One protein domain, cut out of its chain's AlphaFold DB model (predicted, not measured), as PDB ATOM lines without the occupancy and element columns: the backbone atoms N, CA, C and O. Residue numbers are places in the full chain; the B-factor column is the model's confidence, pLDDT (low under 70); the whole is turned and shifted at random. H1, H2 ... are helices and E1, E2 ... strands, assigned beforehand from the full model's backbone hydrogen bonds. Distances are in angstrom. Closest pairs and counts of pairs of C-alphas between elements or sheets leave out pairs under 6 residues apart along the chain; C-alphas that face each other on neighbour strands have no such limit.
ATOM      1  N   GLU A  12     -24.394 -43.507  16.850       94.69
ATOM      2  CA  GLU A  12     -24.696 -42.072  16.864       94.69
ATOM      3  C   GLU A  12     -23.514 -41.282  16.294       94.69
ATOM      4  O   GLU A  12     -23.693 -40.422  15.426       94.69
ATOM      5  N   LYS A  13     -22.283 -41.642  16.680       95.12
ATOM      6  CA  LYS A  13     -21.076 -41.058  16.082       95.12
ATOM      7  C   LYS A  13     -20.941 -41.373  14.599       95.12
ATOM      8  O   LYS A  13     -20.514 -40.493  13.854       95.12
ATOM      9  N   ILE A  14     -21.313 -42.572  14.143       95.31
ATOM     10  CA  ILE A  14     -21.331 -42.888  12.703       95.31
ATOM     11  C   ILE A  14     -22.306 -41.960  11.968       95.31
ATOM     12  O   ILE A  14     -21.923 -41.346  10.971       95.31
ATOM     13  N   ALA A  15     -23.530 -41.807  12.483       94.50
ATOM     14  CA  ALA A  15     -24.551 -40.950  11.881       94.50
ATOM     15  C   ALA A  15     -24.119 -39.473  11.805       94.50
ATOM     16  O   ALA A  15     -24.467 -38.780  10.851       94.50
ATOM     17  N   VAL A  16     -23.323 -39.004  12.769       94.94
ATOM     18  CA  VAL A  16     -22.741 -37.652  12.775       94.94
ATOM     19  C   VAL A  16     -21.522 -37.537  11.852       94.94
ATOM     20  O   VAL A  16     -21.313 -36.492  11.233       94.94
ATOM     21  N   MET A  17     -20.702 -38.583  11.747       95.75
ATOM     22  CA  MET A  17     -19.468 -38.590  10.959       95.75
ATOM     23  C   MET A  17     -19.734 -38.622   9.454       95.75
ATOM     24  O   MET A  17     -19.097 -37.877   8.711       95.75
ATOM     25  N   VAL A  18     -20.660 -39.471   8.996       95.56
ATOM     26  CA  VAL A  18     -20.898 -39.710   7.562       95.56
ATOM     27  C   VAL A  18     -21.207 -38.407   6.800       95.56
ATOM     28  O   VAL A  18     -20.481 -38.108   5.850       95.56
ATOM     29  N   PRO A  19     -22.149 -37.544   7.234       95.81
ATOM     30  CA  PRO A  19     -22.411 -36.272   6.550       95.81
ATOM     31  C   PRO A  19     -21.211 -35.312   6.536       95.81
ATOM     32  O   PRO A  19     -21.124 -34.426   5.688       95.81
ATOM     33  N   GLN A  20     -20.275 -35.460   7.478       97.06
ATOM     34  CA  GLN A  20     -19.090 -34.607   7.567       97.06
ATOM     35  C   GLN A  20     -17.958 -35.053   6.654       97.06
ATOM     36  O   GLN A  20     -17.164 -34.198   6.270       97.06
ATOM     37  N   ILE A  21     -17.871 -36.334   6.294       96.69
ATOM     38  CA  ILE A  21     -16.793 -36.860   5.441       96.69
ATOM     39  C   ILE A  21     -17.222 -37.071   3.995       96.69
ATOM     40  O   ILE A  21     -16.360 -37.218   3.142       96.69
ATOM     41  N   PHE A  22     -18.516 -37.008   3.697       96.50
ATOM     42  CA  PHE A  22     -19.026 -37.054   2.332       96.50
ATOM     43  C   PHE A  22     -19.465 -35.666   1.833       96.50
ATOM     44  O   PHE A  22     -19.826 -34.785   2.618       96.50
ATOM     45  N   ASP A  23     -19.366 -35.456   0.524       91.44
ATOM     46  CA  ASP A  23     -20.023 -34.392  -0.236       91.44
ATOM     47  C   ASP A  23     -20.842 -35.057  -1.349       91.44
ATOM     48  O   ASP A  23     -20.289 -35.586  -2.317       91.44
ATOM     49  N   GLY A  24     -22.158 -35.158  -1.141       89.25
ATOM     50  CA  GLY A  24     -22.977 -36.132  -1.863       89.25
ATOM     51  C   GLY A  24     -22.453 -37.549  -1.618       89.25
ATOM     52  O   GLY A  24     -22.314 -37.965  -0.473       89.25
ATOM     53  N   ASP A  25     -22.112 -38.258  -2.690       87.38
ATOM     54  CA  ASP A  25     -21.540 -39.606  -2.618       87.38
ATOM     55  C   ASP A  25     -19.992 -39.602  -2.595       87.38
ATOM     56  O   ASP A  25     -19.345 -40.633  -2.390       87.38
ATOM     57  N   ALA A  26     -19.355 -38.440  -2.780       92.06
ATOM     58  CA  ALA A  26     -17.902 -38.331  -2.838       92.06
ATOM     59  C   ALA A  26     -17.285 -38.245  -1.435       92.06
ATOM     60  O   ALA A  26     -17.547 -37.312  -0.675       92.06
ATOM     61  N   LEU A  27     -16.406 -39.192  -1.099       96.94
ATOM     62  CA  LEU A  27     -15.604 -39.121   0.123       96.94
ATOM     63  C   LEU A  27     -14.581 -37.980   0.020       96.94
ATOM     64  O   LEU A  27     -13.802 -37.905  -0.934       96.94
ATOM     65  N   LYS A  28     -14.568 -37.115   1.032       97.25
ATOM     66  CA  LYS A  28     -13.643 -35.992   1.181       97.25
ATOM     67  C   LYS A  28     -12.323 -36.435   1.800       97.25
ATOM     68  O   LYS A  28     -12.252 -37.379   2.586       97.25
ATOM     69  N   VAL A  29     -11.281 -35.669   1.500       98.06
ATOM     70  CA  VAL A  29     -10.018 -35.722   2.236       98.06
ATOM     71  C   VAL A  29     -10.195 -34.955   3.543       98.06
ATOM     72  O   VAL A  29     -10.616 -33.799   3.531       98.06
ATOM     73  N   MET A  30      -9.871 -35.594   4.664       98.25
ATOM     74  CA  MET A  30     -10.023 -35.013   6.003       98.25
ATOM     75  C   MET A  30      -8.672 -34.993   6.721       98.25
ATOM     76  O   MET A  30      -7.854 -35.876   6.488       98.25
ATOM     77  N   PRO A  31      -8.396 -34.051   7.635       98.25
ATOM     78  CA  PRO A  31      -7.162 -34.114   8.412       98.25
ATOM     79  C   PRO A  31      -7.161 -35.369   9.289       98.25
ATOM     80  O   PRO A  31      -8.203 -35.776   9.807       98.25
ATOM     81  N   THR A  32      -5.991 -35.945   9.548       97.69
ATOM     82  CA  THR A  32      -5.853 -37.103  10.451       97.69
ATOM     83  C   THR A  32      -6.480 -36.831  11.826       97.69
ATOM     84  O   THR A  32      -7.100 -37.706  12.435       97.69
ATOM     85  N   ALA A  33      -6.383 -35.584  12.297       97.81
ATOM     86  CA  ALA A  33      -6.988 -35.123  13.544       97.81
ATOM     87  C   ALA A  33      -8.525 -35.238  13.585       97.81
ATOM     88  O   ALA A  33      -9.080 -35.357  14.674       97.81
ATOM     89  N   PHE A  34      -9.215 -35.225  12.439       97.94
ATOM     90  CA  PHE A  34     -10.658 -35.472  12.380       97.94
ATOM     91  C   PHE A  34     -10.970 -36.914  12.790       97.94
ATOM     92  O   PHE A  34     -11.741 -37.148  13.717       97.94
ATOM     93  N   TYR A  35     -10.304 -37.886  12.163       96.69
ATOM     94  CA  TYR A  35     -10.553 -39.301  12.436       96.69
ATOM     95  C   TYR A  35     -10.148 -39.708  13.857       96.69
ATOM     96  O   TYR A  35     -10.812 -40.542  14.460       96.69
ATOM     97  N   ARG A  36      -9.123 -39.078  14.445       93.94
ATOM     98  CA  ARG A  36      -8.683 -39.350  15.830       93.94
ATOM     99  C   ARG A  36      -9.738 -39.071  16.910       93.94
ATOM    100  O   ARG A  36      -9.546 -39.484  18.048       93.94
ATOM    101  N   GLN A  37     -10.822 -38.373  16.578       94.94
ATOM    102  CA  GLN A  37     -11.922 -38.098  17.509       94.94
ATOM    103  C   GLN A  37     -12.840 -39.311  17.713       94.94
ATOM    104  O   GLN A  37     -13.647 -39.329  18.643       94.94
ATOM    105  N   PHE A  38     -12.723 -40.318  16.849       94.75
ATOM    106  CA  PHE A  38     -13.554 -41.510  16.855       94.75
ATOM    107  C   PHE A  38     -12.741 -42.719  17.314       94.75
ATOM    108  O   PHE A  38     -11.569 -42.880  16.961       94.75
ATOM    109  N   ASP A  39     -13.371 -43.590  18.095       93.44
ATOM    110  CA  ASP A  39     -12.775 -44.861  18.481       93.44
ATOM    111  C   ASP A  39     -12.665 -45.817  17.281       93.44
ATOM    112  O   ASP A  39     -13.248 -45.627  16.203       93.44
ATOM    113  N   ARG A  40     -11.851 -46.860  17.464       92.50
ATOM    114  CA  ARG A  40     -11.453 -47.727  16.361       92.50
ATOM    115  C   ARG A  40     -12.607 -48.578  15.835       92.50
ATOM    116  O   ARG A  40     -12.662 -48.809  14.622       92.50
ATOM    117  N   ASP A  41     -13.498 -49.018  16.715       93.94
ATOM    118  CA  ASP A  41     -14.666 -49.841  16.396       93.94
ATOM    119  C   ASP A  41     -15.635 -49.044  15.529       93.94
ATOM    120  O   ASP A  41     -15.989 -49.485  14.433       93.94
ATOM    121  N   THR A  42     -15.949 -47.820  15.954       94.69
ATOM    122  CA  THR A  42     -16.802 -46.867  15.236       94.69
ATOM    123  C   THR A  42     -16.274 -46.572  13.833       94.69
ATOM    124  O   THR A  42     -17.000 -46.726  12.851       94.69
ATOM    125  N   LEU A  43     -14.993 -46.204  13.697       95.56
ATOM    126  CA  LEU A  43     -14.408 -45.929  12.381       95.56
ATOM    127  C   LEU A  43     -14.340 -47.181  11.495       95.56
ATOM    128  O   LEU A  43     -14.544 -47.094  10.287       95.56
ATOM    129  N   SER A  44     -13.991 -48.340  12.068       95.12
ATOM    130  CA  SER A  44     -13.909 -49.593  11.305       95.12
ATOM    131  C   SER A  44     -15.284 -49.991  10.771       95.12
ATOM    132  O   SER A  44     -15.409 -50.279   9.581       95.12
ATOM    133  N   MET A  45     -16.318 -49.909  11.614       95.38
ATOM    134  CA  MET A  45     -17.697 -50.187  11.229       95.38
ATOM    135  C   MET A  45     -18.201 -49.204  10.171       95.38
ATOM    136  O   MET A  45     -18.745 -49.638   9.159       95.38
ATOM    137  N   MET A  46     -17.953 -47.900  10.336       96.12
ATOM    138  CA  MET A  46     -18.306 -46.896   9.324       96.12
ATOM    139  C   MET A  46     -17.692 -47.243   7.961       96.12
ATOM    140  O   MET A  46     -18.395 -47.245   6.949       96.12
ATOM    141  N   CYS A  47     -16.407 -47.610   7.934       96.62
ATOM    142  CA  CYS A  47     -15.738 -48.035   6.711       96.62
ATOM    143  C   CYS A  47     -16.369 -49.299   6.105       96.62
ATOM    144  O   CYS A  47     -16.569 -49.349   4.895       96.62
ATOM    145  N   VAL A  48     -16.707 -50.309   6.917       94.88
ATOM    146  CA  VAL A  48     -17.403 -51.527   6.451       94.88
ATOM    147  C   VAL A  48     -18.754 -51.180   5.819       94.88
ATOM    148  O   VAL A  48     -19.035 -51.628   4.707       94.88
ATOM    149  N   MET A  49     -19.555 -50.354   6.497       93.69
ATOM    150  CA  MET A  49     -20.884 -49.933   6.041       93.69
ATOM    151  C   MET A  49     -20.832 -49.077   4.772       93.69
ATOM    152  O   MET A  49     -21.765 -49.113   3.974       93.69
ATOM    153  N   SER A  50     -19.744 -48.336   4.575       94.94
ATOM    154  CA  SER A  50     -19.570 -47.418   3.442       94.94
ATOM    155  C   SER A  50     -18.746 -48.020   2.296       94.94
ATOM    156  O   SER A  50     -18.426 -47.317   1.342       94.94
ATOM    157  N   GLY A  51     -18.340 -49.293   2.393       95.12
ATOM    158  CA  GLY A  51     -17.486 -49.931   1.385       95.12
ATOM    159  C   GLY A  51     -16.095 -49.292   1.277       95.12
ATOM    160  O   GLY A  51     -15.465 -49.347   0.225       95.12
ATOM    161  N   LEU A  52     -15.603 -48.667   2.349       96.62
ATOM    162  CA  LEU A  52     -14.334 -47.946   2.376       96.62
ATOM    163  C   LEU A  52     -13.218 -48.798   2.960       96.62
ATOM    164  O   LEU A  52     -13.371 -49.520   3.944       96.62
ATOM    165  N   TYR A  53     -12.054 -48.672   2.347       95.44
ATOM    166  CA  TYR A  53     -10.881 -49.484   2.629       95.44
ATOM    167  C   TYR A  53      -9.805 -48.595   3.273       95.44
ATOM    168  O   TYR A  53      -9.369 -48.857   4.404       95.44
ATOM    169  N   CYS A  54      -9.490 -47.479   2.620       95.81
ATOM    170  CA  CYS A  54      -8.634 -46.402   3.110       95.81
ATOM    171  C   CYS A  54      -9.455 -45.111   3.279       95.81
ATOM    172  O   CYS A  54     -10.372 -44.857   2.499       95.81
ATOM    173  N   LEU A  55      -9.130 -44.311   4.297       97.56
ATOM    174  CA  LEU A  55      -9.676 -42.970   4.490       97.56
ATOM    175  C   LEU A  55      -8.570 -41.958   4.161       97.56
ATOM    176  O   LEU A  55      -7.586 -41.900   4.903       97.56
ATOM    177  N   PRO A  56      -8.680 -41.192   3.060       97.00
ATOM    178  CA  PRO A  56      -7.620 -40.282   2.657       97.00
ATOM    179  C   PRO A  56      -7.496 -39.134   3.658       97.00
ATOM    180  O   PRO A  56      -8.496 -38.551   4.097       97.00
ATOM    181  N   THR A  57      -6.251 -38.802   3.990       98.69
ATOM    182  CA  THR A  57      -5.917 -37.670   4.853       98.69
ATOM    183  C   THR A  57      -5.016 -36.675   4.146       98.69
ATOM    184  O   THR A  57      -4.256 -37.062   3.261       98.69
ATOM    185  N   PHE A  58      -5.072 -35.397   4.533       98.56
ATOM    186  CA  PHE A  58      -4.162 -34.389   3.973       98.56
ATOM    187  C   PHE A  58      -2.700 -34.797   4.169       98.56
ATOM    188  O   PHE A  58      -1.900 -34.715   3.246       98.56
ATOM    189  N   GLU A  59      -2.379 -35.346   5.340       98.69
ATOM    190  CA  GLU A  59      -1.031 -35.785   5.673       98.69
ATOM    191  C   GLU A  59      -0.593 -37.004   4.842       98.69
ATOM    192  O   GLU A  59       0.559 -37.076   4.411       98.69
ATOM    193  N   LEU A  60      -1.499 -37.951   4.564       98.69
ATOM    194  CA  LEU A  60      -1.219 -39.062   3.650       98.69
ATOM    195  C   LEU A  60      -0.957 -38.548   2.232       98.69
ATOM    196  O   LEU A  60      -0.011 -38.992   1.582       98.69
ATOM    197  N   LEU A  61      -1.785 -37.617   1.759       98.75
ATOM    198  CA  LEU A  61      -1.626 -37.005   0.444       98.75
ATOM    199  C   LEU A  61      -0.286 -36.281   0.330       98.75
ATOM    200  O   LEU A  61       0.399 -36.482  -0.666       98.75
ATOM    201  N   ASP A  62       0.127 -35.520   1.344       98.69
ATOM    202  CA  ASP A  62       1.423 -34.838   1.361       98.69
ATOM    203  C   ASP A  62       2.589 -35.829   1.236       98.69
ATOM    204  O   ASP A  62       3.498 -35.626   0.426       98.69
ATOM    205  N   VAL A  63       2.539 -36.939   1.982       98.69
ATOM    206  CA  VAL A  63       3.562 -37.995   1.913       98.69
ATOM    207  C   VAL A  63       3.591 -38.647   0.530       98.69
ATOM    208  O   VAL A  63       4.662 -38.785  -0.063       98.69
ATOM    209  N   LEU A  64       2.436 -39.032  -0.016       98.75
ATOM    210  CA  LEU A  64       2.360 -39.634  -1.350       98.75
ATOM    211  C   LEU A  64       2.819 -38.658  -2.433       98.75
ATOM    212  O   LEU A  64       3.542 -39.048  -3.344       98.75
ATOM    213  N   ASN A  65       2.460 -37.383  -2.307       98.44
ATOM    214  CA  ASN A  65       2.853 -36.332  -3.229       98.44
ATOM    215  C   ASN A  65       4.377 -36.155  -3.277       98.44
ATOM    216  O   ASN A  65       4.948 -36.054  -4.361       98.44
ATOM    217  N   GLN A  66       5.046 -36.186  -2.122       98.44
ATOM    218  CA  GLN A  66       6.510 -36.178  -2.055       98.44
ATOM    219  C   GLN A  66       7.105 -37.411  -2.745       98.44
ATOM    220  O   GLN A  66       7.979 -37.269  -3.598       98.44
ATOM    221  N   LEU A  67       6.582 -38.609  -2.457       98.44
ATOM    222  CA  LEU A  67       7.048 -39.851  -3.085       98.44
ATOM    223  C   LEU A  67       6.841 -39.865  -4.610       98.44
ATOM    224  O   LEU A  67       7.652 -40.452  -5.320       98.44
ATOM    225  N   ILE A  68       5.782 -39.240  -5.129       98.25
ATOM    226  CA  ILE A  68       5.577 -39.090  -6.577       98.25
ATOM    227  C   ILE A  68       6.646 -38.158  -7.156       98.25
ATOM    228  O   ILE A  68       7.354 -38.532  -8.090       98.25
ATOM    229  N   LEU A  69       6.780 -36.957  -6.589       97.69
ATOM    230  CA  LEU A  69       7.642 -35.901  -7.129       97.69
ATOM    231  C   LEU A  69       9.135 -36.253  -7.085       97.69
ATOM    232  O   LEU A  69       9.886 -35.773  -7.930       97.69
ATOM    233  N   GLU A  70       9.556 -37.113  -6.156       96.06
ATOM    234  CA  GLU A  70      10.927 -37.641  -6.088       96.06
ATOM    235  C   GLU A  70      11.378 -38.329  -7.394       96.06
ATOM    236  O   GLU A  70      12.562 -38.282  -7.722       96.06
ATOM    237  N   VAL A  71      10.466 -38.976  -8.134       96.00
ATOM    238  CA  VAL A  71      10.801 -39.790  -9.325       96.00
ATOM    239  C   VAL A  71      10.047 -39.386 -10.593       96.00
ATOM    240  O   VAL A  71      10.461 -39.753 -11.695       96.00
ATOM    241  N   SER A  72       8.962 -38.624 -10.445       96.06
ATOM    242  CA  SER A  72       8.130 -38.105 -11.530       96.06
ATOM    243  C   SER A  72       7.777 -36.629 -11.282       96.06
ATOM    244  O   SER A  72       6.663 -36.303 -10.863       96.06
ATOM    245  N   PRO A  73       8.710 -35.690 -11.541       94.62
ATOM    246  CA  PRO A  73       8.437 -34.254 -11.429       94.62
ATOM    247  C   PRO A  73       7.317 -33.775 -12.367       94.62
ATOM    248  O   PRO A  73       6.641 -32.792 -12.072       94.62
ATOM    249  N   SER A  74       7.103 -34.486 -13.479       94.75
ATOM    250  CA  SER A  74       6.013 -34.268 -14.438       94.75
ATOM    251  C   SER A  74       4.642 -34.716 -13.915       94.75
ATOM    252  O   SER A  74       3.631 -34.412 -14.546       94.75
ATOM    253  N   ARG A  75       4.596 -35.424 -12.775       96.62
ATOM    254  CA  ARG A  75       3.406 -36.093 -12.230       96.62
ATOM    255  C   ARG A  75       2.760 -37.064 -13.224       96.62
ATOM    256  O   ARG A  75       1.535 -37.152 -13.295       96.62
ATOM    257  N   ASN A  76       3.564 -37.817 -13.972       97.81
ATOM    258  CA  ASN A  76       3.059 -38.931 -14.768       97.81
ATOM    259  C   ASN A  76       2.737 -40.126 -13.852       97.81
ATOM    260  O   ASN A  76       3.546 -41.040 -13.658       97.81
ATOM    261  N   VAL A  77       1.555 -40.083 -13.244       98.69
ATOM    262  CA  VAL A  77       1.106 -41.034 -12.228       98.69
ATOM    263  C   VAL A  77      -0.360 -41.403 -12.432       98.69
ATOM    264  O   VAL A  77      -1.177 -40.562 -12.809       98.69
ATOM    265  N   ILE A  78      -0.693 -42.659 -12.141       98.81
ATOM    266  CA  ILE A  78      -2.078 -43.138 -12.060       98.81
ATOM    267  C   ILE A  78      -2.322 -43.885 -10.748       98.81
ATOM    268  O   ILE A  78      -1.404 -44.465 -10.159       98.81
ATOM    269  N   GLU A  79      -3.581 -43.911 -10.324       98.81
ATOM    270  CA  GLU A  79      -4.085 -44.835  -9.315       98.81
ATOM    271  C   GLU A  79      -4.763 -46.041  -9.987       98.81
ATOM    272  O   GLU A  79      -5.579 -45.887 -10.903       98.81
ATOM    273  N   VAL A  80      -4.437 -47.244  -9.514       98.69
ATOM    274  CA  VAL A  80      -5.093 -48.505  -9.889       98.69
ATOM    275  C   VAL A  80      -5.817 -49.093  -8.682       98.69
ATOM    276  O   VAL A  80      -5.326 -49.007  -7.556       98.69
ATOM    277  N   GLY A  81      -6.977 -49.710  -8.912       97.88
ATOM    278  CA  GLY A  81      -7.834 -50.202  -7.829       97.88
ATOM    279  C   GLY A  81      -8.340 -49.066  -6.936       97.88
ATOM    280  O   GLY A  81      -8.305 -49.174  -5.712       97.88
ATOM    281  N   ALA A  82      -8.734 -47.952  -7.558       98.06
ATOM    282  CA  ALA A  82      -9.046 -46.699  -6.877       98.06
ATOM    283  C   ALA A  82     -10.309 -46.756  -5.997       98.06
ATOM    284  O   ALA A  82     -10.547 -45.859  -5.184       98.06
ATOM    285  N   GLY A  83     -11.157 -47.776  -6.162       96.81
ATOM    286  CA  GLY A  83     -12.424 -47.885  -5.454       96.81
ATOM    287  C   GLY A  83     -13.311 -46.651  -5.658       96.81
ATOM    288  O   GLY A  83     -13.728 -46.353  -6.773       96.81
ATOM    289  N   ASN A  84     -13.584 -45.893  -4.594       96.31
ATOM    290  CA  ASN A  84     -14.388 -44.665  -4.691       96.31
ATOM    291  C   ASN A  84     -13.631 -43.445  -5.275       96.31
ATOM    292  O   ASN A  84     -14.212 -42.365  -5.439       96.31
ATOM    293  N   GLY A  85     -12.329 -43.587  -5.547       97.62
ATOM    294  CA  GLY A  85     -11.475 -42.554  -6.139       97.62
ATOM    295  C   GLY A  85     -11.051 -41.434  -5.186       97.62
ATOM    296  O   GLY A  85     -10.489 -40.434  -5.615       97.62
ATOM    297  N   ALA A  86     -11.320 -41.530  -3.884       97.81
ATOM    298  CA  ALA A  86     -11.052 -40.412  -2.978       97.81
ATOM    299  C   ALA A  86      -9.555 -40.076  -2.850       97.81
ATOM    300  O   ALA A  86      -9.200 -38.902  -2.725       97.81
ATOM    301  N   LEU A  87      -8.678 -41.086  -2.914       98.25
ATOM    302  CA  LEU A  87      -7.233 -40.881  -2.848       98.25
ATOM    303  C   LEU A  87      -6.710 -40.192  -4.117       98.25
ATOM    304  O   LEU A  87      -6.104 -39.123  -4.020       98.25
ATOM    305  N   GLY A  88      -6.970 -40.756  -5.297       98.12
ATOM    306  CA  GLY A  88      -6.520 -40.188  -6.562       98.12
ATOM    307  C   GLY A  88      -7.121 -38.818  -6.864       98.12
ATOM    308  O   GLY A  88      -6.399 -37.927  -7.314       98.12
ATOM    309  N   ARG A  89      -8.391 -38.579  -6.506       97.81
ATOM    310  CA  ARG A  89      -9.027 -37.259  -6.626       97.81
ATOM    311  C   ARG A  89      -8.320 -36.226  -5.758       97.81
ATOM    312  O   ARG A  89      -8.044 -35.124  -6.219       97.81
ATOM    313  N   GLY A  90      -7.972 -36.603  -4.528       97.88
ATOM    314  CA  GLY A  90      -7.196 -35.760  -3.625       97.88
ATOM    315  C   GLY A  90      -5.783 -35.448  -4.139       97.88
ATOM    316  O   GLY A  90      -5.282 -34.347  -3.927       97.88
ATOM    317  N   LEU A  91      -5.159 -36.382  -4.860       98.25
ATOM    318  CA  LEU A  91      -3.850 -36.193  -5.500       98.25
ATOM    319  C   LEU A  91      -3.926 -35.498  -6.874       98.25
ATOM    320  O   LEU A  91      -2.883 -35.107  -7.411       98.25
ATOM    321  N   GLY A  92      -5.124 -35.356  -7.449       97.94
ATOM    322  CA  GLY A  92      -5.342 -34.825  -8.794       97.94
ATOM    323  C   GLY A  92      -4.766 -35.717  -9.899       97.94
ATOM    324  O   GLY A  92      -4.141 -35.201 -10.823       97.94
ATOM    325  N   ILE A  93      -4.913 -37.040  -9.779       98.25
ATOM    326  CA  ILE A  93      -4.342 -38.032 -10.709       98.25
ATOM    327  C   ILE A  93      -5.435 -38.883 -11.362       98.25
ATOM    328  O   ILE A  93      -6.543 -38.998 -10.837       98.25
ATOM    329  N   THR A  94      -5.124 -39.500 -12.502       98.50
ATOM    330  CA  THR A  94      -6.039 -40.437 -13.172       98.50
ATOM    331  C   THR A  94      -6.290 -41.655 -12.288       98.50
ATOM    332  O   THR A  94      -5.347 -42.237 -11.756       98.50
ATOM    333  N   MET A  95      -7.552 -42.069 -12.171       98.44
ATOM    334  CA  MET A  95      -7.990 -43.178 -11.320       98.44
ATOM    335  C   MET A  95      -8.632 -44.271 -12.158       98.44
ATOM    336  O   MET A  95      -9.504 -43.994 -12.984       98.44
ATOM    337  N   THR A  96      -8.229 -45.514 -11.917       98.69
ATOM    338  CA  THR A  96      -8.777 -46.687 -12.599       98.69
ATOM    339  C   THR A  96      -9.168 -47.772 -11.605       98.69
ATOM    340  O   THR A  96      -8.519 -47.954 -10.573       98.69
ATOM    341  N   ASP A  97     -10.235 -48.502 -11.911       98.38
ATOM    342  CA  ASP A  97     -10.654 -49.689 -11.167       98.38
ATOM    343  C   ASP A  97     -11.379 -50.668 -12.103       98.38
ATOM    344  O   ASP A  97     -12.039 -50.252 -13.055       98.38
ATOM    345  N   ASN A  98     -11.286 -51.975 -11.854       96.44
ATOM    346  CA  ASN A  98     -11.925 -52.988 -12.698       96.44
ATOM    347  C   ASN A  98     -13.415 -53.214 -12.371       96.44
ATOM    348  O   ASN A  98     -14.085 -53.993 -13.053       96.44
ATOM    349  N   TYR A  99     -13.935 -52.540 -11.342       96.38
ATOM    350  CA  TYR A  99     -15.331 -52.590 -10.905       96.38
ATOM    351  C   TYR A  99     -15.772 -53.988 -10.448       96.38
ATOM    352  O   TYR A  99     -16.959 -54.327 -10.495       96.38
ATOM    353  N   VAL A 100     -14.837 -54.824  -9.979       95.00
ATOM    354  CA  VAL A 100     -15.122 -56.218  -9.597       95.00
ATOM    355  C   VAL A 100     -16.228 -56.331  -8.540       95.00
ATOM    356  O   VAL A 100     -17.006 -57.281  -8.572       95.00
ATOM    357  N   GLN A 101     -16.381 -55.341  -7.652       94.81
ATOM    358  CA  GLN A 101     -17.420 -55.355  -6.613       94.81
ATOM    359  C   GLN A 101     -18.824 -54.981  -7.108       94.81
ATOM    360  O   GLN A 101     -19.768 -55.036  -6.326       94.81
ATOM    361  N   THR A 102     -18.991 -54.656  -8.395       95.38
ATOM    362  CA  THR A 102     -20.321 -54.519  -9.019       95.38
ATOM    363  C   THR A 102     -20.889 -55.848  -9.515       95.38
ATOM    364  O   THR A 102     -22.071 -55.934  -9.850       95.38
ATOM    365  N   ARG A 103     -20.067 -56.906  -9.567       94.38
ATOM    366  CA  ARG A 103     -20.496 -58.206 -10.085       94.38
ATOM    367  C   ARG A 103     -21.439 -58.904  -9.089       94.38
ATOM    368  O   ARG A 103     -21.131 -58.931  -7.891       94.38
ATOM    369  N   PRO A 104     -22.558 -59.506  -9.536       95.44
ATOM    370  CA  PRO A 104     -23.567 -60.075  -8.636       95.44
ATOM    371  C   PRO A 104     -23.030 -61.118  -7.645       95.44
ATOM    372  O   PRO A 104     -23.448 -61.167  -6.489       95.44
ATOM    373  N   GLU A 105     -22.092 -61.960  -8.075       93.56
ATOM    374  CA  GLU A 105     -21.473 -62.984  -7.236       93.56
ATOM    375  C   GLU A 105     -20.582 -62.392  -6.138       93.56
ATOM    376  O   GLU A 105     -20.539 -62.933  -5.031       93.56
ATOM    377  N   VAL A 106     -19.924 -61.263  -6.421       92.50
ATOM    378  CA  VAL A 106     -19.077 -60.548  -5.462       92.50
ATOM    379  C   VAL A 106     -19.945 -59.795  -4.461       92.50
ATOM    380  O   VAL A 106     -19.712 -59.923  -3.260       92.50
ATOM    381  N   ILE A 107     -21.001 -59.116  -4.921       94.56
ATOM    382  CA  ILE A 107     -21.996 -58.473  -4.046       94.56
ATOM    383  C   ILE A 107     -22.575 -59.500  -3.069       94.56
ATOM    384  O   ILE A 107     -22.521 -59.301  -1.859       94.56
ATOM    385  N   LYS A 108     -23.018 -60.659  -3.567       94.62
ATOM    386  CA  LYS A 108     -23.570 -61.728  -2.722       94.62
ATOM    387  C   LYS A 108     -22.555 -62.274  -1.712       94.62
ATOM    388  O   LYS A 108     -22.937 -62.704  -0.621       94.62
ATOM    389  N   ALA A 109     -21.271 -62.324  -2.068       91.88
ATOM    390  CA  ALA A 109     -20.216 -62.728  -1.143       91.88
ATOM    391  C   ALA A 109     -19.981 -61.669  -0.051       91.88
ATOM    392  O   ALA A 109     -19.828 -62.031   1.116       91.88
ATOM    393  N   LEU A 110     -20.008 -60.384  -0.412       92.00
ATOM    394  CA  LEU A 110     -19.865 -59.261   0.516       92.00
ATOM    395  C   LEU A 110     -21.059 -59.151   1.472       92.00
ATOM    396  O   LEU A 110     -20.848 -59.048   2.676       92.00
ATOM    397  N   GLU A 111     -22.291 -59.302   0.980       92.62
ATOM    398  CA  GLU A 111     -23.508 -59.329   1.806       92.62
ATOM    399  C   GLU A 111     -23.450 -60.431   2.871       92.62
ATOM    400  O   GLU A 111     -23.751 -60.195   4.041       92.62
ATOM    401  N   LYS A 112     -22.994 -61.636   2.496       92.94
ATOM    402  CA  LYS A 112     -22.779 -62.742   3.445       92.94
ATOM    403  C   LYS A 112     -21.717 -62.421   4.495       92.94
ATOM    404  O   LYS A 112     -21.819 -62.904   5.617       92.94
ATOM    405  N   ALA A 113     -20.707 -61.639   4.122       89.25
ATOM    406  CA  ALA A 113     -19.676 -61.145   5.024       89.25
ATOM    407  C   ALA A 113     -20.101 -59.872   5.783       89.25
ATOM    408  O   ALA A 113     -19.294 -59.334   6.535       89.25
ATOM    409  N   GLN A 114     -21.341 -59.396   5.599       91.12
ATOM    410  CA  GLN A 114     -21.856 -58.142   6.162       91.12
ATOM    411  C   GLN A 114     -21.000 -56.919   5.792       91.12
ATOM    412  O   GLN A 114     -20.832 -55.992   6.581       91.12
ATOM    413  N   HIS A 115     -20.438 -56.927   4.585       92.19
ATOM    414  CA  HIS A 115     -19.689 -55.818   4.011       92.19
ATOM    415  C   HIS A 115     -20.517 -55.142   2.920       92.19
ATOM    416  O   HIS A 115     -21.131 -55.823   2.098       92.19
ATOM    417  N   SER A 116     -20.474 -53.813   2.865       94.44
ATOM    418  CA  SER A 116     -20.996 -53.087   1.709       94.44
ATOM    419  C   SER A 116     -20.007 -53.171   0.544       94.44
ATOM    420  O   SER A 116     -18.792 -53.094   0.773       94.44
ATOM    421  N   PRO A 117     -20.492 -53.311  -0.704       95.06
ATOM    422  CA  PRO A 117     -19.641 -53.149  -1.870       95.06
ATOM    423  C   PRO A 117     -19.122 -51.717  -1.959       95.06
ATOM    424  O   PRO A 117     -19.739 -50.771  -1.464       95.06
ATOM    425  N   VAL A 118     -17.976 -51.565  -2.611       95.12
ATOM    426  CA  VAL A 118     -17.444 -50.254  -2.975       95.12
ATOM    427  C   VAL A 118     -18.442 -49.526  -3.875       95.12
ATOM    428  O   VAL A 118     -18.901 -50.071  -4.881       95.12
ATOM    429  N   TRP A 119     -18.726 -48.270  -3.540       94.06
ATOM    430  CA  TRP A 119     -19.346 -47.333  -4.465       94.06
ATOM    431  C   TRP A 119     -18.253 -46.647  -5.288       94.06
ATOM    432  O   TRP A 119     -17.402 -45.944  -4.740       94.06
ATOM    433  N   TYR A 120     -18.243 -46.903  -6.595       96.69
ATOM    434  CA  TYR A 120     -17.252 -46.346  -7.512       96.69
ATOM    435  C   TYR A 120     -17.611 -44.902  -7.867       96.69
ATOM    436  O   TYR A 120     -18.740 -44.620  -8.269       96.69
ATOM    437  N   GLY A 121     -16.645 -43.993  -7.719       94.12
ATOM    438  CA  GLY A 121     -16.839 -42.587  -8.068       94.12
ATOM    439  C   GLY A 121     -17.076 -42.412  -9.575       94.12
ATOM    440  O   GLY A 121     -16.491 -43.152 -10.367       94.12
ATOM    441  N   PRO A 122     -17.887 -41.427 -10.005       93.75
ATOM    442  CA  PRO A 122     -18.230 -41.231 -11.421       93.75
ATOM    443  C   PRO A 122     -17.033 -40.837 -12.307       93.75
ATOM    444  O   PRO A 122     -17.110 -40.917 -13.529       93.75
ATOM    445  N   ASP A 123     -15.939 -40.394 -11.695       95.44
ATOM    446  CA  ASP A 123     -14.660 -40.027 -12.304       95.44
ATOM    447  C   ASP A 123     -13.611 -41.155 -12.247       95.44
ATOM    448  O   ASP A 123     -12.507 -40.992 -12.771       95.44
ATOM    449  N   VAL A 124     -13.937 -42.305 -11.645       98.25
ATOM    450  CA  VAL A 124     -13.084 -43.500 -11.666       98.25
ATOM    451  C   VAL A 124     -13.327 -44.255 -12.965       98.25
ATOM    452  O   VAL A 124     -14.423 -44.758 -13.210       98.25
ATOM    453  N   LEU A 125     -12.295 -44.380 -13.793       98.38
ATOM    454  CA  LEU A 125     -12.408 -45.049 -15.083       98.38
ATOM    455  C   LEU A 125     -12.459 -46.567 -14.895       98.38
ATOM    456  O   LEU A 125     -11.578 -47.153 -14.264       98.38
ATOM    457  N   GLN A 126     -13.463 -47.211 -15.490       98.06
ATOM    458  CA  GLN A 126     -13.553 -48.667 -15.477       98.06
ATOM    459  C   GLN A 126     -12.476 -49.269 -16.393       98.06
ATOM    460  O   GLN A 126     -12.623 -49.298 -17.616       98.06
ATOM    461  N   MET A 127     -11.377 -49.734 -15.804       97.62
ATOM    462  CA  MET A 127     -10.241 -50.319 -16.512       97.62
ATOM    463  C   MET A 127      -9.454 -51.234 -15.573       97.62
ATOM    464  O   MET A 127      -9.223 -50.899 -14.413       97.62
ATOM    465  N   ASP A 128      -9.028 -52.390 -16.085       97.19
ATOM    466  CA  ASP A 128      -8.097 -53.262 -15.367       97.19
ATOM    467  C   ASP A 128      -6.782 -52.528 -15.057       97.19
ATOM    468  O   ASP A 128      -6.270 -51.781 -15.890       97.19
ATOM    469  N   GLY A 129      -6.220 -52.751 -13.866       97.50
ATOM    470  CA  GLY A 129      -5.040 -52.017 -13.415       97.50
ATOM    471  C   GLY A 129      -3.796 -52.293 -14.264       97.50
ATOM    472  O   GLY A 129      -3.060 -51.364 -14.591       97.50
ATOM    473  N   ASN A 130      -3.570 -53.541 -14.686       98.19
ATOM    474  CA  ASN A 130      -2.457 -53.863 -15.579       98.19
ATOM    475  C   ASN A 130      -2.666 -53.258 -16.974       98.19
ATOM    476  O   ASN A 130      -1.727 -52.685 -17.532       98.19
ATOM    477  N   ALA A 131      -3.894 -53.309 -17.500       98.25
ATOM    478  CA  ALA A 131      -4.252 -52.665 -18.763       98.25
ATOM    479  C   ALA A 131      -4.105 -51.131 -18.712       98.25
ATOM    480  O   ALA A 131      -3.640 -50.524 -19.677       98.25
ATOM    481  N   ALA A 132      -4.437 -50.501 -17.582       98.56
ATOM    482  CA  ALA A 132      -4.255 -49.068 -17.367       98.56
ATOM    483  C   ALA A 132      -2.779 -48.667 -17.417       98.56
ATOM    484  O   ALA A 132      -2.434 -47.669 -18.052       98.56
ATOM    485  N   VAL A 133      -1.894 -49.469 -16.819       98.69
ATOM    486  CA  VAL A 133      -0.444 -49.246 -16.905       98.69
ATOM    487  C   VAL A 133       0.048 -49.338 -18.351       98.69
ATOM    488  O   VAL A 133       0.842 -48.499 -18.776       98.69
ATOM    489  N   ASP A 134      -0.455 -50.293 -19.134       98.56
ATOM    490  CA  ASP A 134      -0.104 -50.418 -20.554       98.56
ATOM    491  C   ASP A 134      -0.626 -49.260 -21.413       98.56
ATOM    492  O   ASP A 134       0.062 -48.803 -22.331       98.56
ATOM    493  N   HIS A 135      -1.825 -48.768 -21.102       98.62
ATOM    494  CA  HIS A 135      -2.462 -47.672 -21.820       98.62
ATOM    495  C   HIS A 135      -1.798 -46.320 -21.527       98.62
ATOM    496  O   HIS A 135      -1.375 -45.627 -22.453       98.62
ATOM    497  N   TYR A 136      -1.696 -45.953 -20.247       98.50
ATOM    498  CA  TYR A 136      -1.223 -44.634 -19.820       98.50
ATOM    499  C   TYR A 136       0.302 -44.526 -19.750       98.50
ATOM    500  O   TYR A 136       0.823 -43.414 -19.783       98.50
ATOM    501  N   LYS A 137       1.021 -45.656 -19.669       98.19
ATOM    502  CA  LYS A 137       2.487 -45.709 -19.516       98.19
ATOM    503  C   LYS A 137       2.996 -44.769 -18.405       98.19
ATOM    504  O   LYS A 137       3.832 -43.898 -18.669       98.19
ATOM    505  N   PRO A 138       2.474 -44.906 -17.175       98.25
ATOM    506  CA  PRO A 138       2.834 -44.025 -16.078       98.25
ATOM    507  C   PRO A 138       4.280 -44.244 -15.624       98.25
ATOM    508  O   PRO A 138       4.831 -45.340 -15.733       98.25
ATOM    509  N   GLU A 139       4.878 -43.215 -15.033       98.44
ATOM    510  CA  GLU A 139       6.149 -43.346 -14.317       98.44
ATOM    511  C   GLU A 139       5.935 -43.887 -12.902       98.44
ATOM    512  O   GLU A 139       6.781 -44.624 -12.390       98.44
ATOM    513  N   VAL A 140       4.805 -43.538 -12.278       98.69
ATOM    514  CA  VAL A 140       4.431 -43.979 -10.930       98.69
ATOM    515  C   VAL A 140       3.044 -44.610 -10.941       98.69
ATOM    516  O   VAL A 140       2.106 -44.067 -11.521       98.69
ATOM    517  N   VAL A 141       2.891 -45.736 -10.251       98.88
ATOM    518  CA  VAL A 141       1.581 -46.345  -9.989       98.88
ATOM    519  C   VAL A 141       1.334 -46.382  -8.494       98.88
ATOM    520  O   VAL A 141       2.222 -46.754  -7.725       98.88
ATOM    521  N   ILE A 142       0.122 -46.015  -8.093       98.81
ATOM    522  CA  ILE A 142      -0.341 -46.067  -6.705       98.81
ATOM    523  C   ILE A 142      -1.555 -46.992  -6.618       98.81
ATOM    524  O   ILE A 142      -2.391 -46.995  -7.515       98.81
ATOM    525  N   GLY A 143      -1.669 -47.759  -5.537       98.31
ATOM    526  CA  GLY A 143      -2.904 -48.462  -5.190       98.31
ATOM    527  C   GLY A 143      -3.109 -48.527  -3.679       98.31
ATOM    528  O   GLY A 143      -2.154 -48.712  -2.922       98.31
ATOM    529  N   ALA A 144      -4.351 -48.393  -3.217       97.94
ATOM    530  CA  ALA A 144      -4.708 -48.516  -1.803       97.94
ATOM    531  C   ALA A 144      -5.536 -49.786  -1.568       97.94
ATOM    532  O   ALA A 144      -6.559 -49.990  -2.211       97.94
ATOM    533  N   TRP A 145      -5.096 -50.662  -0.656       96.62
ATOM    534  CA  TRP A 145      -5.750 -51.968  -0.409       96.62
ATOM    535  C   TRP A 145      -5.906 -52.854  -1.652       96.62
ATOM    536  O   TRP A 145      -6.742 -53.756  -1.684       96.62
ATOM    537  N   VAL A 146      -5.020 -52.680  -2.637       96.62
ATOM    538  CA  VAL A 146      -4.983 -53.515  -3.840       96.62
ATOM    539  C   VAL A 146      -4.406 -54.906  -3.562       96.62
ATOM    540  O   VAL A 146      -3.330 -55.088  -2.969       96.62
ATOM    541  N   SER A 147      -5.134 -55.920  -4.021       94.75
ATOM    542  CA  SER A 147      -4.722 -57.323  -3.964       94.75
ATOM    543  C   SER A 147      -3.831 -57.687  -5.148       94.75
ATOM    544  O   SER A 147      -4.118 -57.296  -6.277       94.75
ATOM    545  N   HIS A 148      -2.795 -58.486  -4.899       95.81
ATOM    546  CA  HIS A 148      -2.020 -59.113  -5.970       95.81
ATOM    547  C   HIS A 148      -2.791 -60.301  -6.557       95.81
ATOM    548  O   HIS A 148      -3.665 -60.868  -5.891       95.81
ATOM    549  N   ARG A 149      -2.491 -60.676  -7.801       94.81
ATOM    550  CA  ARG A 149      -3.062 -61.863  -8.449       94.81
ATOM    551  C   ARG A 149      -2.622 -63.131  -7.719       94.81
ATOM    552  O   ARG A 149      -1.443 -63.271  -7.414       94.81
ATOM    553  N   HIS A 150      -3.551 -64.046  -7.455       94.00
ATOM    554  CA  HIS A 150      -3.210 -65.352  -6.892       94.00
ATOM    555  C   HIS A 150      -2.309 -66.151  -7.847       94.00
ATOM    556  O   HIS A 150      -2.586 -66.210  -9.047       94.00
ATOM    557  N   ASP A 151      -1.263 -66.780  -7.308       91.88
ATOM    558  CA  ASP A 151      -0.408 -67.721  -8.034       91.88
ATOM    559  C   ASP A 151      -0.698 -69.156  -7.557       91.88
ATOM    560  O   ASP A 151      -0.419 -69.476  -6.398       91.88
ATOM    561  N   PRO A 152      -1.231 -70.041  -8.420       91.62
ATOM    562  CA  PRO A 152      -1.528 -71.420  -8.040       91.62
ATOM    563  C   PRO A 152      -0.277 -72.247  -7.702       91.62
ATOM    564  O   PRO A 152      -0.409 -73.289  -7.061       91.62
ATOM    565  N   ASN A 153       0.922 -71.810  -8.109       93.00
ATOM    566  CA  ASN A 153       2.183 -72.465  -7.746       93.00
ATOM    567  C   ASN A 153       2.705 -72.022  -6.370       93.00
ATOM    568  O   ASN A 153       3.532 -72.723  -5.789       93.00
ATOM    569  N   HIS A 154       2.208 -70.892  -5.856       92.19
ATOM    570  CA  HIS A 154       2.586 -70.301  -4.572       92.19
ATOM    571  C   HIS A 154       1.349 -69.898  -3.743       92.19
ATOM    572  O   HIS A 154       1.190 -68.728  -3.369       92.19
ATOM    573  N   PRO A 155       0.428 -70.839  -3.451       92.25
ATOM    574  CA  PRO A 155      -0.839 -70.527  -2.792       92.25
ATOM    575  C   PRO A 155      -0.676 -69.963  -1.372       92.25
ATOM    576  O   PRO A 155      -1.571 -69.276  -0.878       92.25
ATOM    577  N   GLU A 156       0.458 -70.215  -0.719       93.25
ATOM    578  CA  GLU A 156       0.824 -69.680   0.593       93.25
ATOM    579  C   GLU A 156       0.952 -68.150   0.624       93.25
ATOM    580  O   GLU A 156       0.790 -67.545   1.685       93.25
ATOM    581  N   LEU A 157       1.200 -67.519  -0.530       92.12
ATOM    582  CA  LEU A 157       1.290 -66.061  -0.657       92.12
ATOM    583  C   LEU A 157      -0.096 -65.393  -0.695       92.12
ATOM    584  O   LEU A 157      -0.222 -64.188  -0.466       92.12
ATOM    585  N   GLY A 158      -1.158 -66.180  -0.903       92.19
ATOM    586  CA  GLY A 158      -2.534 -65.704  -0.960       92.19
ATOM    587  C   GLY A 158      -2.859 -65.022  -2.289       92.19
ATOM    588  O   GLY A 158      -2.680 -65.609  -3.356       92.19
ATOM    589  N   GLY A 159      -3.412 -63.811  -2.223       90.56
ATOM    590  CA  GLY A 159      -3.822 -63.036  -3.396       90.56
ATOM    591  C   GLY A 159      -5.298 -63.193  -3.768       90.56
ATOM    592  O   GLY A 159      -6.085 -63.864  -3.098       90.56
ATOM    593  N   ASN A 160      -5.697 -62.511  -4.838       89.94
ATOM    594  CA  ASN A 160      -7.062 -62.551  -5.341       89.94
ATOM    595  C   ASN A 160      -7.305 -63.858  -6.108       89.94
ATOM    596  O   ASN A 160      -6.845 -64.024  -7.240       89.94
ATOM    597  N   ILE A 161      -8.053 -64.767  -5.485       82.38
ATOM    598  CA  ILE A 161      -8.356 -66.109  -6.006       82.38
ATOM    599  C   ILE A 161      -9.226 -66.112  -7.270       82.38
ATOM    600  O   ILE A 161      -9.306 -67.133  -7.944       82.38
ATOM    601  N   GLN A 162      -9.882 -64.995  -7.600       80.12
ATOM    602  CA  GLN A 162     -10.667 -64.866  -8.831       80.12
ATOM    603  C   GLN A 162      -9.794 -64.471 -10.033       80.12
ATOM    604  O   GLN A 162     -10.308 -64.344 -11.137       80.12
ATOM    605  N   GLY A 163      -8.483 -64.276  -9.834       79.38
ATOM    606  CA  GLY A 163      -7.552 -63.872 -10.891       79.38
ATOM    607  C   GLY A 163      -7.578 -62.373 -11.213       79.38
ATOM    608  O   GLY A 163      -6.768 -61.921 -12.010       79.38
ATOM    609  N   GLU A 164      -8.442 -61.606 -10.545       84.50
ATOM    610  CA  GLU A 164      -8.681 -60.164 -10.751       84.50
ATOM    611  C   GLU A 164      -7.720 -59.266  -9.950       84.50
ATOM    612  O   GLU A 164      -7.943 -58.067  -9.790       84.50
ATOM    613  N   GLY A 165      -6.692 -59.862  -9.343       92.19
ATOM    614  CA  GLY A 165      -5.649 -59.120  -8.647       92.19
ATOM    615  C   GLY A 165      -4.610 -58.582  -9.623       92.19
ATOM    616  O   GLY A 165      -4.457 -59.095 -10.729       92.19
ATOM    617  N   LEU A 166      -3.850 -57.585  -9.181       96.56
ATOM    618  CA  LEU A 166      -2.798 -56.991  -9.997       96.56
ATOM    619  C   LEU A 166      -1.646 -57.979 -10.206       96.56
ATOM    620  O   LEU A 166      -1.157 -58.601  -9.256       96.56
ATOM    621  N   ASP A 167      -1.166 -58.072 -11.441       96.81
ATOM    622  CA  ASP A 167       0.153 -58.616 -11.746       96.81
ATOM    623  C   ASP A 167       1.203 -57.548 -11.416       96.81
ATOM    624  O   ASP A 167       1.586 -56.726 -12.253       96.81
ATOM    625  N   GLU A 168       1.602 -57.507 -10.145       96.94
ATOM    626  CA  GLU A 168       2.489 -56.465  -9.625       96.94
ATOM    627  C   GLU A 168       3.924 -56.591 -10.161       96.94
ATOM    628  O   GLU A 168       4.626 -55.587 -10.265       96.94
ATOM    629  N   GLU A 169       4.345 -57.795 -10.564       95.88
ATOM    630  CA  GLU A 169       5.608 -58.013 -11.280       95.88
ATOM    631  C   GLU A 169       5.590 -57.300 -12.636       95.88
ATOM    632  O   GLU A 169       6.504 -56.535 -12.963       95.88
ATOM    633  N   ALA A 170       4.511 -57.487 -13.404       97.19
ATOM    634  CA  ALA A 170       4.337 -56.810 -14.681       97.19
ATOM    635  C   ALA A 170       4.259 -55.285 -14.515       97.19
ATOM    636  O   ALA A 170       4.859 -54.568 -15.319       97.19
ATOM    637  N   ILE A 171       3.578 -54.780 -13.478       98.12
ATOM    638  CA  ILE A 171       3.545 -53.337 -13.177       98.12
ATOM    639  C   ILE A 171       4.955 -52.829 -12.881       98.12
ATOM    640  O   ILE A 171       5.410 -51.895 -13.541       98.12
ATOM    641  N   LEU A 172       5.668 -53.456 -11.939       97.06
ATOM    642  CA  LEU A 172       6.985 -52.991 -11.507       97.06
ATOM    643  C   LEU A 172       7.991 -52.965 -12.665       97.06
ATOM    644  O   LEU A 172       8.806 -52.053 -12.735       97.06
ATOM    645  N   SER A 173       7.890 -53.897 -13.617       97.00
ATOM    646  CA  SER A 173       8.739 -53.905 -14.819       97.00
ATOM    647  C   SER A 173       8.532 -52.698 -15.750       97.00
ATOM    648  O   SER A 173       9.422 -52.375 -16.537       97.00
ATOM    649  N   LYS A 174       7.384 -52.013 -15.660       97.81
ATOM    650  CA  LYS A 174       6.970 -50.937 -16.577       97.81
ATOM    651  C   LYS A 174       7.099 -49.541 -15.978       97.81
ATOM    652  O   LYS A 174       7.174 -48.583 -16.741       97.81
ATOM    653  N   VAL A 175       7.165 -49.409 -14.658       98.25
ATOM    654  CA  VAL A 175       7.135 -48.111 -13.962       98.25
ATOM    655  C   VAL A 175       8.460 -47.825 -13.262       98.25
ATOM    656  O   VAL A 175       9.222 -48.745 -12.974       98.25
ATOM    657  N   LYS A 176       8.737 -46.553 -12.958       98.19
ATOM    658  CA  LYS A 176       9.876 -46.158 -12.113       98.19
ATOM    659  C   LYS A 176       9.612 -46.480 -10.647       98.19
ATOM    660  O   LYS A 176      10.535 -46.866  -9.933       98.19
ATOM    661  N   ARG A 177       8.361 -46.321 -10.203       98.50
ATOM    662  CA  ARG A 177       7.953 -46.553  -8.814       98.50
ATOM    663  C   ARG A 177       6.545 -47.126  -8.719       98.50
ATOM    664  O   ARG A 177       5.615 -46.625  -9.347       98.50
ATOM    665  N   TYR A 178       6.387 -48.138  -7.879       98.75
ATOM    666  CA  TYR A 178       5.088 -48.655  -7.461       98.75
ATOM    667  C   TYR A 178       4.894 -48.384  -5.967       98.75
ATOM    668  O   TYR A 178       5.807 -48.608  -5.171       98.75
ATOM    669  N   ILE A 179       3.728 -47.861  -5.591       98.81
ATOM    670  CA  ILE A 179       3.388 -47.490  -4.216       98.81
ATOM    671  C   ILE A 179       2.099 -48.201  -3.817       98.81
ATOM    672  O   ILE A 179       1.075 -48.067  -4.484       98.81
ATOM    673  N   VAL A 180       2.126 -48.903  -2.686       98.69
ATOM    674  CA  VAL A 180       0.926 -49.495  -2.090       98.69
ATOM    675  C   VAL A 180       0.665 -48.876  -0.728       98.69
ATOM    676  O   VAL A 180       1.483 -48.999   0.185       98.69
ATOM    677  N   VAL A 181      -0.508 -48.258  -0.576       98.62
ATOM    678  CA  VAL A 181      -1.049 -47.891   0.736       98.62
ATOM    679  C   VAL A 181      -1.693 -49.134   1.337       98.62
ATOM    680  O   VAL A 181      -2.518 -49.801   0.707       98.62
ATOM    681  N   GLY A 182      -1.206 -49.476   2.523       97.38
ATOM    682  CA  GLY A 182      -0.857 -50.836   2.889       97.38
ATOM    683  C   GLY A 182      -0.941 -51.099   4.404       97.38
ATOM    684  O   GLY A 182      -1.079 -50.185   5.211       97.38
ATOM    685  N   ASN A 183      -0.913 -52.373   4.802       96.12
ATOM    686  CA  ASN A 183      -0.629 -52.852   6.144       96.12
ATOM    687  C   ASN A 183       0.116 -54.166   6.011       96.12
ATOM    688  O   ASN A 183      -0.027 -54.894   5.022       96.12
ATOM    689  N   LYS A 184       0.941 -54.442   7.013       95.44
ATOM    690  CA  LYS A 184       1.803 -55.621   7.025       95.44
ATOM    691  C   LYS A 184       0.985 -56.912   7.095       95.44
ATOM    692  O   LYS A 184       1.353 -57.872   6.433       95.44
ATOM    693  N   HIS A 185      -0.160 -56.906   7.776       93.69
ATOM    694  CA  HIS A 185      -1.033 -58.071   7.869       93.69
ATOM    695  C   HIS A 185      -1.569 -58.583   6.515       93.69
ATOM    696  O   HIS A 185      -1.453 -59.767   6.221       93.69
ATOM    697  N   GLN A 186      -2.162 -57.720   5.683       90.44
ATOM    698  CA  GLN A 186      -2.766 -58.117   4.402       90.44
ATOM    699  C   GLN A 186      -1.781 -58.095   3.233       90.44
ATOM    700  O   GLN A 186      -1.939 -58.866   2.289       90.44
ATOM    701  N   HIS A 187      -0.780 -57.213   3.265       94.38
ATOM    702  CA  HIS A 187       0.118 -56.997   2.125       94.38
ATOM    703  C   HIS A 187       1.544 -57.509   2.366       94.38
ATOM    704  O   HIS A 187       2.349 -57.488   1.440       94.38
ATOM    705  N   GLY A 188       1.853 -58.021   3.563       93.06
ATOM    706  CA  GLY A 188       3.183 -58.529   3.917       93.06
ATOM    707  C   GLY A 188       3.605 -59.808   3.191       93.06
ATOM    708  O   GLY A 188       4.793 -60.102   3.152       93.06
ATOM    709  N   ASN A 189       2.662 -60.523   2.567       93.62
ATOM    710  CA  ASN A 189       2.933 -61.752   1.811       93.62
ATOM    711  C   ASN A 189       2.909 -61.548   0.286       93.62
ATOM    712  O   ASN A 189       2.893 -62.525  -0.455       93.62
ATOM    713  N   LYS A 190       2.887 -60.302  -0.216       95.38
ATOM    714  CA  LYS A 190       2.949 -60.066  -1.670       95.38
ATOM    715  C   LYS A 190       4.229 -60.681  -2.261       95.38
ATOM    716  O   LYS A 190       5.294 -60.478  -1.671       95.38
ATOM    717  N   PRO A 191       4.178 -61.302  -3.457       95.19
ATOM    718  CA  PRO A 191       5.362 -61.852  -4.128       95.19
ATOM    719  C   PRO A 191       6.496 -60.833  -4.296       95.19
ATOM    720  O   PRO A 191       7.673 -61.169  -4.202       95.19
ATOM    721  N   ILE A 192       6.141 -59.558  -4.476       96.50
ATOM    722  CA  ILE A 192       7.103 -58.473  -4.672       96.50
ATOM    723  C   ILE A 192       7.742 -57.959  -3.369       96.50
ATOM    724  O   ILE A 192       8.676 -57.158  -3.436       96.50
ATOM    725  N   MET A 193       7.287 -58.388  -2.180       96.69
ATOM    726  CA  MET A 193       7.773 -57.859  -0.893       96.69
ATOM    727  C   MET A 193       9.293 -57.919  -0.700       96.69
ATOM    728  O   MET A 193       9.833 -56.934  -0.195       96.69
ATOM    729  N   PRO A 194      10.024 -58.975  -1.113       96.31
ATOM    730  CA  PRO A 194      11.481 -59.015  -0.972       96.31
ATOM    731  C   PRO A 194      12.226 -57.871  -1.682       96.31
ATOM    732  O   PRO A 194      13.393 -57.637  -1.384       96.31
ATOM    733  N   ARG A 195      11.572 -57.156  -2.610       96.38
ATOM    734  CA  ARG A 195      12.135 -56.018  -3.357       96.38
ATOM    735  C   ARG A 195      11.669 -54.653  -2.842       96.38
ATOM    736  O   ARG A 195      11.906 -53.651  -3.511       96.38
ATOM    737  N   VAL A 196      10.973 -54.597  -1.704       97.75
ATOM    738  CA  VAL A 196      10.513 -53.322  -1.140       97.75
ATOM    739  C   VAL A 196      11.718 -52.434  -0.817       97.75
ATOM    740  O   VAL A 196      12.661 -52.868  -0.154       97.75
ATOM    741  N   THR A 197      11.704 -51.193  -1.295       97.88
ATOM    742  CA  THR A 197      12.816 -50.246  -1.114       97.88
ATOM    743  C   THR A 197      12.574 -49.302   0.054       97.88
ATOM    744  O   THR A 197      13.518 -48.888   0.726       97.88
ATOM    745  N   LYS A 198      11.308 -48.988   0.348       98.00
ATOM    746  CA  LYS A 198      10.927 -48.117   1.464       98.00
ATOM    747  C   LYS A 198       9.618 -48.586   2.083       98.00
ATOM    748  O   LYS A 198       8.674 -48.949   1.384       98.00
ATOM    749  N   VAL A 199       9.559 -48.535   3.410       98.31
ATOM    750  CA  VAL A 199       8.335 -48.751   4.185       98.31
ATOM    751  C   VAL A 199       8.154 -47.553   5.100       98.31
ATOM    752  O   VAL A 199       9.010 -47.289   5.943       98.31
ATOM    753  N   LEU A 200       7.059 -46.816   4.929       98.50
ATOM    754  CA  LEU A 200       6.707 -45.696   5.798       98.50
ATOM    755  C   LEU A 200       5.516 -46.086   6.662       98.50
ATOM    756  O   LEU A 200       4.585 -46.717   6.179       98.50
ATOM    757  N   GLN A 201       5.530 -45.696   7.928       97.31
ATOM    758  CA  GLN A 201       4.381 -45.819   8.819       97.31
ATOM    759  C   GLN A 201       4.097 -44.457   9.437       97.31
ATOM    760  O   GLN A 201       4.992 -43.618   9.559       97.31
ATOM    761  N   GLY A 202       2.853 -44.242   9.835       94.69
ATOM    762  CA  GLY A 202       2.469 -43.040  10.544       94.69
ATOM    763  C   GLY A 202       0.973 -42.972  10.762       94.69
ATOM    764  O   GLY A 202       0.189 -43.655  10.104       94.69
ATOM    765  N   ASP A 203       0.585 -42.105  11.685       93.88
ATOM    766  CA  ASP A 203      -0.807 -41.954  12.101       93.88
ATOM    767  C   ASP A 203      -1.710 -41.397  10.994       93.88
ATOM    768  O   ASP A 203      -2.929 -41.499  11.091       93.88
ATOM    769  N   TYR A 204      -1.115 -40.849   9.929       96.31
ATOM    770  CA  TYR A 204      -1.814 -40.385   8.734       96.31
ATOM    771  C   TYR A 204      -2.477 -41.510   7.928       96.31
ATOM    772  O   TYR A 204      -3.313 -41.246   7.064       96.31
ATOM    773  N   LEU A 205      -2.141 -42.771   8.214       97.50
ATOM    774  CA  LEU A 205      -2.702 -43.943   7.552       97.50
ATOM    775  C   LEU A 205      -3.966 -44.430   8.256       97.50
ATOM    776  O   LEU A 205      -3.922 -45.364   9.057       97.50
ATOM    777  N   VAL A 206      -5.115 -43.847   7.930       97.19
ATOM    778  CA  VAL A 206      -6.408 -44.255   8.495       97.19
ATOM    779  C   VAL A 206      -7.110 -45.247   7.563       97.19
ATOM    780  O   VAL A 206      -7.176 -45.058   6.350       97.19
ATOM    781  N   SER A 207      -7.623 -46.348   8.119       95.38
ATOM    782  CA  SER A 207      -8.215 -47.430   7.323       95.38
ATOM    783  C   SER A 207      -9.400 -48.107   8.007       95.38
ATOM    784  O   SER A 207      -9.710 -47.823   9.167       95.38
ATOM    785  N   ARG A 208     -10.020 -49.063   7.302       93.88
ATOM    786  CA  ARG A 208     -10.985 -50.022   7.862       93.88
ATOM    787  C   ARG A 208     -10.372 -50.994   8.874       93.88
ATOM    788  O   ARG A 208     -11.114 -51.581   9.657       93.88
ATOM    789  N   SER A 209      -9.053 -51.204   8.855       90.25
ATOM    790  CA  SER A 209      -8.387 -52.188   9.714       90.25
ATOM    791  C   SER A 209      -8.676 -51.907  11.187       90.25
ATOM    792  O   SER A 209      -8.334 -50.850  11.711       90.25
ATOM    793  N   HIS A 210      -9.332 -52.861  11.847       86.06
ATOM    794  CA  HIS A 210      -9.654 -52.767  13.266       86.06
ATOM    795  C   HIS A 210      -8.441 -53.146  14.119       86.06
ATOM    796  O   HIS A 210      -7.856 -52.303  14.793       86.06
ATOM    797  N   ARG A 211      -8.005 -54.407  14.014       85.06
ATOM    798  CA  ARG A 211      -6.933 -54.979  14.844       85.06
ATOM    799  C   ARG A 211      -5.522 -54.583  14.411       85.06
ATOM    800  O   ARG A 211      -4.624 -54.556  15.241       85.06
ATOM    801  N   PHE A 212      -5.324 -54.278  13.128       89.56
ATOM    802  CA  PHE A 212      -3.993 -54.087  12.537       89.56
ATOM    803  C   PHE A 212      -3.757 -52.647  12.072       89.56
ATOM    804  O   PHE A 212      -2.972 -52.404  11.162       89.56
ATOM    805  N   GLN A 213      -4.440 -51.675  12.682       90.31
ATOM    806  CA  GLN A 213      -4.285 -50.256  12.353       90.31
ATOM    807  C   GLN A 213      -2.837 -49.770  12.560       90.31
ATOM    808  O   GLN A 213      -2.322 -49.018  11.738       90.31
ATOM    809  N   ALA A 214      -2.154 -50.241  13.610       92.81
ATOM    810  CA  ALA A 214      -0.742 -49.930  13.869       92.81
ATOM    811  C   ALA A 214       0.225 -50.570  12.851       92.81
ATOM    812  O   ALA A 214       1.392 -50.191  12.762       92.81
ATOM    813  N   GLU A 215      -0.251 -51.544  12.072       95.69
ATOM    814  CA  GLU A 215       0.522 -52.173  11.003       95.69
ATOM    815  C   GLU A 215       0.330 -51.491   9.654       95.69
ATOM    816  O   GLU A 215       0.984 -51.898   8.689       95.69
ATOM    817  N   ASN A 216      -0.537 -50.475   9.569       97.56
ATOM    818  CA  ASN A 216      -0.669 -49.688   8.358       97.56
ATOM    819  C   ASN A 216       0.692 -49.096   7.967       97.56
ATOM    820  O   ASN A 216       1.469 -48.628   8.807       97.56
ATOM    821  N   ALA A 217       0.982 -49.168   6.677       98.19
ATOM    822  CA  ALA A 217       2.223 -48.749   6.069       98.19
ATOM    823  C   ALA A 217       2.004 -48.296   4.617       98.19
ATOM    824  O   ALA A 217       1.062 -48.710   3.951       98.19
ATOM    825  N   ILE A 218       2.921 -47.487   4.108       98.69
ATOM    826  CA  ILE A 218       3.119 -47.271   2.678       98.69
ATOM    827  C   ILE A 218       4.311 -48.127   2.275       98.69
ATOM    828  O   ILE A 218       5.398 -47.968   2.834       98.69
ATOM    829  N   PHE A 219       4.111 -49.018   1.315       98.75
ATOM    830  CA  PHE A 219       5.170 -49.817   0.715       98.75
ATOM    831  C   PHE A 219       5.559 -49.198  -0.623       98.75
ATOM    832  O   PHE A 219       4.687 -48.871  -1.428       98.75
ATOM    833  N   VAL A 220       6.856 -49.028  -0.850       98.69
ATOM    834  CA  VAL A 220       7.399 -48.456  -2.082       98.69
ATOM    835  C   VAL A 220       8.379 -49.440  -2.693       98.69
ATOM    836  O   VAL A 220       9.232 -49.992  -1.992       98.69
ATOM    837  N   TRP A 221       8.265 -49.618  -4.002       98.44
ATOM    838  CA  TRP A 221       9.203 -50.361  -4.827       98.44
ATOM    839  C   TRP A 221       9.718 -49.444  -5.921       98.44
ATOM    840  O   TRP A 221       8.943 -48.981  -6.759       98.44
ATOM    841  N   ASP A 222      11.023 -49.200  -5.917       97.62
ATOM    842  CA  ASP A 222      11.700 -48.512  -7.010       97.62
ATOM    843  C   ASP A 222      12.208 -49.525  -8.032       97.62
ATOM    844  O   ASP A 222      12.751 -50.573  -7.671       97.62
ATOM    845  N   ASN A 223      12.068 -49.196  -9.313       94.88
ATOM    846  CA  ASN A 223      12.673 -49.957 -10.392       94.88
ATOM    847  C   ASN A 223      13.976 -49.273 -10.845       94.88
ATOM    848  O   ASN A 223      13.928 -48.303 -11.610       94.88
ATOM    849  N   PRO A 224      15.153 -49.778 -10.431       85.38
ATOM    850  CA  PRO A 224      16.428 -49.168 -10.790       85.38
ATOM    851  C   PRO A 224      16.713 -49.226 -12.294       85.38
ATOM    852  O   PRO A 224      17.442 -48.378 -12.796       85.38
ATOM    853  N   ALA A 225      16.125 -50.175 -13.033       86.75
ATOM    854  CA  ALA A 225      16.317 -50.277 -14.479       86.75
ATOM    855  C   ALA A 225      15.688 -49.105 -15.248       86.75
ATOM    856  O   ALA A 225      16.080 -48.858 -16.382       86.75
ATOM    857  N   ARG A 226      14.747 -48.380 -14.627       85.19
ATOM    858  CA  ARG A 226      14.096 -47.195 -15.210       85.19
ATOM    859  C   ARG A 226      14.527 -45.888 -14.540       85.19
ATOM    860  O   ARG A 226      13.962 -44.827 -14.812       85.19
ATOM    861  N   ALA A 227      15.525 -45.946 -13.656       74.06
ATOM    862  CA  ALA A 227      16.092 -44.760 -13.031       74.06
ATOM    863  C   ALA A 227      16.815 -43.912 -14.095       74.06
ATOM    864  O   ALA A 227      17.770 -44.368 -14.716       74.06
TER     865      ALA A 227
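Overview. This is residues 12 to 227 of the 230 residues of an uncharacterized protein of Pseudomonas nitritireducens (UniProt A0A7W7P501). A twisted sheet of six strands makes the middle of the domain, with H4 and H5 over one face and H7, H8 and the short H9 over the other. Beyond one end of the sheet lie H1, H2 and H3, and H6 lies off by itself. The printed part has 216 residues with nine named helices and six named strands, in the order H1 H2 H3 H4 E1 H5 E2 H6 H7 E3 H8 E4 H9 E5 E6; the sheet's order is E2 E1 E3 E4 E6 E5, mixed. The class is mixed, helices and strands, with under half of the residues in named elements. The whole is compact, radius of gyration of the C-alphas 16.4 A, spanning 52 by 37 by 32 A.

Arrangement. The sheet is E2, residues 94 to 97, E1, 77 to 80, E3, 140 to 144, E4, 177 to 183, E6, 216 to 222, and E5, 198 to 200. E2 and E1, E1 and E3, and E3 and E4 are parallel, with N 96 and O 79 at 2.9 A, N 80 and O 142 at 2.9 A, and N 179 and O 141 at 2.8 A. E4 and E6 are antiparallel, N 217 and O 182 at 2.7 A, and so is the hairpin E5 and E6, N 218 and O 200 at 2.8 A. H4, residues 58 to 69, is over E4 at a height of 10.0 A, and H5, 86 to 91, over E1 on the same face; residues 61 to 65 of H4 touch H5, C-alphas of Leu 61 and Leu 91 closest at 6.4 A. On the opposite face H7, 129 to 136, is over E1 and H8, 168 to 174, over E4; they touch at a shallow tilt of 12 degrees, C-alphas of Asn 130 and Ile 171 closest at 6.5 A. These make three layers, helices on both faces; H9, 184 to 187, is on H8's face. H1, 12 to 21, touches H3, 40 to 49, C-alphas of Ile 14 and Met 46 closest at 6.1 A; H2, 32 to 35, is near H1, and H6, 104 to 112, touches no helix. The strand-helix-strand units, parallel neighbour strands with a helix between, are E1 H5 E2 and E3 H8 E4; the split ones, with a strand between, are E2 H6 H7 E3 and E4 H9 E5; the four crossovers are right-handed. Every O i to N i+4 pair is within hydrogen-bond range in H3, H4, H5, H6 and H7, against 4 of 6 in H1 and 2 of 3 in H8; H2 and H9 are too short for one.

Along the chain. H1 begins at C-alpha 12 (-24.696, -42.072, 16.864), and E6 ends at C-alpha 222 (11.700, -48.512, -7.010). E6 is 19.8 A long, E4 18.4 A and H4 16.3 A.

Size, cuts and confidence. The C-alphas farthest apart, of Glu 12 and Ala 225, are 52.3 A apart. The printed part has no cut; H6 to H7, E3 to H8 and E5 to E6 are long links. Mean pLDDT of the printed part is 95.4, and no printed residue is under 70.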